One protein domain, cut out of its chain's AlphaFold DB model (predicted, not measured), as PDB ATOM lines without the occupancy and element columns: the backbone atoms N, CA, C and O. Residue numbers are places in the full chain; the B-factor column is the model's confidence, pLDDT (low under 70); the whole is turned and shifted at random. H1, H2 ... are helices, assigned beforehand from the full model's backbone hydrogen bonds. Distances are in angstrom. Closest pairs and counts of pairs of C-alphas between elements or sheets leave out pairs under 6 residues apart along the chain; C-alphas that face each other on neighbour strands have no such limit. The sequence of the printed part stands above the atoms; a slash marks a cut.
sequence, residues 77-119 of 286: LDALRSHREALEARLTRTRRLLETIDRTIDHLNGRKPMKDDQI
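What this domain is: This is residues 77 to 119 of the 286 residues of the protein "Cupin domain-containing protein" of Gemmatimonadaceae bacterium (UniProt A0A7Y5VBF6). One long, straight helix, H1, makes the length of this domain, and after it the rest folds back so that the one-turn helix H2 sits beside the last part of H1. Residues 77 to 99 of H1 stick out free. The printed part has 43 residues with two named helices, H1 then H2, and no named strand; its class is all helix. It is an extended rod, with a radius of gyration of the C-alphas of 15.7 A and spans of 49 by 17 by 8 A.

Where its parts are: Find C-alpha 77 at (146.409, 175.470, 130.369); from there H1, residues 77 to 108, runs 46.3 A to C-alpha 108 at (165.736, 151.483, 164.969). Go on to H2, residues 116 to 119, which ends at C-alpha 119 at (162.985, 162.581, 164.063).

How they stand to each other: Look at residues 100 to 104, the part of H1 that touches H2. They only just touch, with 3 pairs of C-alphas within 8 A; the closest C-alphas, those of Thr 100 and Ile 119, are 6.9 A apart. In H1 every O i to N i+4 pair is within hydrogen-bond range; H2 is too short for such a pair, and its 1 pair of O i and N i+3 is within range.

The domain as a whole: The two C-alphas farthest apart, those of Leu 77 and Gly 110, are 49.4 A from each other. The link from H1 to H2, 7 residues, is short but not tight. The printed part has no cut. Its mean pLDDT is 85.8, and no printed residue is under 70.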
ATOM      1  N   LEU A  77     144.964 175.730 130.278       76.88
ATOM      2  CA  LEU A  77     146.409 175.470 130.369       76.88
ATOM      3  C   LEU A  77     147.005 175.944 131.697       76.88
ATOM      4  O   LEU A  77     147.819 175.236 132.285       76.88
ATOM      5  N   ASP A  78     146.577 177.105 132.179       72.88
ATOM      6  CA  ASP A  78     147.035 177.654 133.452       72.88
ATOM      7  C   ASP A  78     146.560 176.799 134.623       72.88
ATOM      8  O   ASP A  78     147.358 176.453 135.491       72.88
ATOM      9  N   ALA A  79     145.299 176.358 134.593       74.94
ATOM     10  CA  ALA A  79     144.767 175.437 135.592       74.94
ATOM     11  C   ALA A  79     145.558 174.114 135.644       74.94
ATOM     12  O   ALA A  79     145.858 173.614 136.728       74.94
ATOM     13  N   LEU A  80     145.941 173.560 134.485       77.75
ATOM     14  CA  LEU A  80     146.763 172.347 134.408       77.75
ATOM     15  C   LEU A  80     148.189 172.566 134.933       77.75
ATOM     16  O   LEU A  80     148.724 171.687 135.610       77.75
ATOM     17  N   ARG A  81     148.805 173.720 134.651       79.06
ATOM     18  CA  ARG A  81     150.129 174.079 135.189       79.06
ATOM     19  C   ARG A  81     150.094 174.187 136.711       79.06
ATOM     20  O   ARG A  81     150.873 173.506 137.370       79.06
ATOM     21  N   SER A  82     149.120 174.914 137.258       72.94
ATOM     22  CA  SER A  82     148.927 175.017 138.709       72.94
ATOM     23  C   SER A  82     148.664 173.668 139.368       72.94
ATOM     24  O   SER A  82     149.196 173.384 140.439       72.94
ATOM     25  N   HIS A  83     147.886 172.795 138.721       76.00
ATOM     26  CA  HIS A  83     147.661 171.445 139.229       76.00
ATOM     27  C   HIS A  83     148.950 170.612 139.240       76.00
ATOM     28  O   HIS A  83     149.267 169.976 140.246       76.00
ATOM     29  N   ARG A  84     149.729 170.652 138.151       81.75
ATOM     30  CA  ARG A  84     151.035 169.984 138.065       81.75
ATOM     31  C   ARG A  84     151.963 170.445 139.189       81.75
ATOM     32  O   ARG A  84     152.599 169.612 139.822       81.75
ATOM     33  N   GLU A  85     152.005 171.740 139.464       74.44
ATOM     34  CA  GLU A  85     152.838 172.312 140.524       74.44
ATOM     35  C   GLU A  85     152.387 171.865 141.918       74.44
ATOM     36  O   GLU A  85     153.217 171.481 142.740       74.44
ATOM     37  N   ALA A  86     151.077 171.837 142.179       72.31
ATOM     38  CA  ALA A  86     150.541 171.316 143.434       72.31
ATOM     39  C   ALA A  86     150.910 169.833 143.639       72.31
ATOM     40  O   ALA A  86     151.296 169.427 144.740       72.31
ATOM     41  N   LEU A  87     150.846 169.027 142.573       78.00
ATOM     42  CA  LEU A  87     151.276 167.628 142.597       78.00
ATOM     43  C   LEU A  87     152.786 167.488 142.825       78.00
ATOM     44  O   LEU A  87     153.205 166.637 143.610       78.00
ATOM     45  N   GLU A  88     153.610 168.322 142.190       80.69
ATOM     46  CA  GLU A  88     155.061 168.329 142.403       80.69
ATOM     47  C   GLU A  88     155.427 168.721 143.837       80.69
ATOM     48  O   GLU A  88     156.239 168.038 144.463       80.69
ATOM     49  N   ALA A  89     154.781 169.741 144.405       72.06
ATOM     50  CA  ALA A  89     154.975 170.128 145.801       72.06
ATOM     51  C   ALA A  89     154.590 168.984 146.758       72.06
ATOM     52  O   ALA A  89     155.335 168.653 147.688       72.06
ATOM     53  N   ARG A  90     153.465 168.305 146.493       77.75
ATOM     54  CA  ARG A  90     153.040 167.123 147.259       77.75
ATOM     55  C   ARG A  90     154.034 165.969 147.129       77.75
ATOM     56  O   ARG A  90     154.301 165.278 148.116       77.75
ATOM     57  N   LEU A  91     154.600 165.760 145.944       85.69
ATOM     58  CA  LEU A  91     155.620 164.746 145.699       85.69
ATOM     59  C   LEU A  91     156.902 165.049 146.482       85.69
ATOM     60  O   LEU A  91     157.425 164.158 147.152       85.69
ATOM     61  N   THR A  92     157.373 166.296 146.463       81.06
ATOM     62  CA  THR A  92     158.534 166.749 147.245       81.06
ATOM     63  C   THR A  92     158.311 166.538 148.741       81.06
ATOM     64  O   THR A  92     159.150 165.932 149.411       81.06
ATOM     65  N   ARG A  93     157.141 166.929 149.266       81.94
ATOM     66  CA  ARG A  93     156.768 166.671 150.666       81.94
ATOM     67  C   ARG A  93     156.785 165.179 150.993       81.94
ATOM     68  O   ARG A  93     157.364 164.774 151.999       81.94
ATOM     69  N   THR A  94     156.155 164.366 150.150       85.38
ATOM     70  CA  THR A  94     156.052 162.916 150.358       85.38
ATOM     71  C   THR A  94     157.434 162.267 150.380       85.38
ATOM     72  O   THR A  94     157.708 161.458 151.261       85.38
ATOM     73  N   ARG A  95     158.338 162.672 149.478       87.81
ATOM     74  CA  ARG A  95     159.733 162.204 149.463       87.81
ATOM     75  C   ARG A  95     160.466 162.524 150.763       87.81
ATOM     76  O   ARG A  95     161.047 161.620 151.348       87.81
ATOM     77  N   ARG A  96     160.364 163.753 151.281       85.12
ATOM     78  CA  ARG A  96     160.995 164.131 152.562       85.12
ATOM     79  C   ARG A  96     160.458 163.315 153.744       85.12
ATOM     80  O   ARG A  96     161.209 162.964 154.657       85.12
ATOM     81  N   LEU A  97     159.159 163.008 153.746       89.56
ATOM     82  CA  LEU A  97     158.565 162.137 154.765       89.56
ATOM     83  C   LEU A  97     159.099 160.705 154.654       89.56
ATOM     84  O   LEU A  97     159.479 160.139 155.676       89.56
ATOM     85  N   LEU A  98     159.192 160.154 153.441       91.31
ATOM     86  CA  LEU A  98     159.797 158.840 153.202       91.31
ATOM     87  C   LEU A  98     161.259 158.802 153.657       91.31
ATOM     88  O   LEU A  98     161.623 157.919 154.418       91.31
ATOM     89  N   GLU A  99     162.065 159.810 153.319       90.69
ATOM     90  CA  GLU A  99     163.457 159.908 153.782       90.69
ATOM     91  C   GLU A  99     163.562 159.953 155.313       90.69
ATOM     92  O   GLU A  99     164.463 159.357 155.905       90.69
ATOM     93  N   THR A 100     162.639 160.652 155.980       91.38
ATOM     94  CA  THR A 100     162.586 160.688 157.449       91.38
ATOM     95  C   THR A 100     162.233 159.308 158.014       91.38
ATOM     96  O   THR A 100     162.856 158.863 158.982       91.38
ATOM     97  N   ILE A 101     161.282 158.605 157.391       93.50
ATOM     98  CA  ILE A 101     160.897 157.235 157.753       93.50
ATOM     99  C   ILE A 101     162.075 156.276 157.557       93.50
ATOM    100  O   ILE A 101     162.415 155.556 158.491       93.50
ATOM    101  N   ASP A 102     162.744 156.308 156.407       94.62
ATOM    102  CA  ASP A 102     163.870 155.424 156.090       94.62
ATOM    103  C   ASP A 102     165.022 155.609 157.082       94.62
ATOM    104  O   ASP A 102     165.555 154.640 157.627       94.62
ATOM    105  N   ARG A 103     165.355 156.862 157.413       92.75
ATOM    106  CA  ARG A 103     166.355 157.170 158.446       92.75
ATOM    107  C   ARG A 103     165.950 156.652 159.821       92.75
ATOM    108  O   ARG A 103     166.799 156.155 160.558       92.75
ATOM    109  N   THR A 104     164.667 156.756 160.155       93.88
ATOM    110  CA  THR A 104     164.129 156.231 161.414       93.88
ATOM    111  C   THR A 104     164.219 154.704 161.442       93.88
ATOM    112  O   THR A 104     164.648 154.137 162.443       93.88
ATOM    113  N   ILE A 105     163.903 154.025 160.335       95.62
ATOM    114  CA  ILE A 105     164.045 152.570 160.191       95.62
ATOM    115  C   ILE A 105     165.509 152.148 160.373       95.62
ATOM    116  O   ILE A 105     165.789 151.214 161.124       95.62
ATOM    117  N   ASP A 106     166.458 152.830 159.729       96.62
ATOM    118  CA  ASP A 106     167.887 152.532 159.879       96.62
ATOM    119  C   ASP A 106     168.390 152.760 161.311       96.62
ATOM    120  O   ASP A 106     169.226 151.990 161.799       96.62
ATOM    121  N   HIS A 107     167.863 153.775 162.002       95.62
ATOM    122  CA  HIS A 107     168.155 154.025 163.410       95.62
ATOM    123  C   HIS A 107     167.632 152.921 164.322       95.62
ATOM    124  O   HIS A 107     168.401 152.374 165.114       95.62
ATOM    125  N   LEU A 108     166.362 152.540 164.171       94.69
ATOM    126  CA  LEU A 108     165.736 151.483 164.969       94.69
ATOM    127  C   LEU A 108     166.370 150.108 164.717       94.69
ATOM    128  O   LEU A 108     166.460 149.296 165.633       94.69
ATOM    129  N   ASN A 109     166.875 149.863 163.506       96.81
ATOM    130  CA  ASN A 109     167.632 148.655 163.171       96.81
ATOM    131  C   ASN A 109     169.099 148.689 163.643       96.81
ATOM    132  O   ASN A 109     169.849 147.753 163.365       96.81
ATOM    133  N   GLY A 110     169.545 149.766 164.299       95.38
ATOM    134  CA  GLY A 110     170.919 149.922 164.785       95.38
ATOM    135  C   GLY A 110     171.969 150.128 163.685       95.38
ATOM    136  O   GLY A 110     173.162 150.050 163.965       95.38
ATOM    137  N   ARG A 111     171.556 150.393 162.436       95.50
ATOM    138  CA  ARG A 111     172.471 150.576 161.295       95.50
ATOM    139  C   ARG A 111     173.123 151.952 161.294       95.50
ATOM    140  O   ARG A 111     174.311 152.068 161.005       95.50
ATOM    141  N   LYS A 112     172.348 152.998 161.594       92.50
ATOM    142  CA  LYS A 112     172.835 154.383 161.614       92.50
ATOM    143  C   LYS A 112     172.165 155.175 162.738       92.50
ATOM    144  O   LYS A 112     170.946 155.294 162.728       92.50
ATOM    145  N   PRO A 113     172.917 155.747 163.694       91.00
ATOM    146  CA  PRO A 113     172.320 156.551 164.750       91.00
ATOM    147  C   PRO A 113     171.680 157.822 164.176       91.00
ATOM    148  O   PRO A 113     172.203 158.438 163.245       91.00
ATOM    149  N   MET A 114     170.557 158.217 164.766       91.38
ATOM    150  CA  MET A 114     169.797 159.416 164.435       91.38
ATOM    151  C   MET A 114     169.641 160.248 165.706       91.38
ATOM    152  O   MET A 114     169.505 159.688 166.791       91.38
ATOM    153  N   LYS A 115     169.729 161.572 165.578       90.50
ATOM    154  CA  LYS A 115     169.516 162.491 166.703       90.50
ATOM    155  C   LYS A 115     168.025 162.801 166.858       90.50
ATOM    156  O   LYS A 115     167.303 162.819 165.862       90.50
ATOM    157  N   ASP A 116     167.592 163.109 168.077       88.25
ATOM    158  CA  ASP A 116     166.182 163.371 168.398       88.25
ATOM    159  C   ASP A 116     165.573 164.517 167.568       88.25
ATOM    160  O   ASP A 116     164.435 164.423 167.111       88.25
ATOM    161  N   ASP A 117     166.343 165.571 167.285       82.44
ATOM    162  CA  ASP A 117     165.927 166.703 166.441       82.44
ATOM    163  C   ASP A 117     165.672 166.305 164.975       82.44
ATOM    164  O   ASP A 117     164.894 166.949 164.268       82.44
ATOM    165  N   GLN A 118     166.272 165.208 164.515       84.81
ATOM    166  CA  GLN A 118     166.099 164.701 163.158       84.81
ATOM    167  C   GLN A 118     164.801 163.909 162.994       84.81
ATOM    168  O   GLN A 118     164.337 163.763 161.863       84.81
ATOM    169  N   ILE A 119     164.208 163.410 164.088       86.19
ATOM    170  CA  ILE A 119     162.985 162.581 164.063       86.19
ATOM    171  C   ILE A 119     161.828 163.364 163.439       86.19
ATOM    172  O   ILE A 119     161.021 162.818 162.688       86.19
TER     173      ILE A 119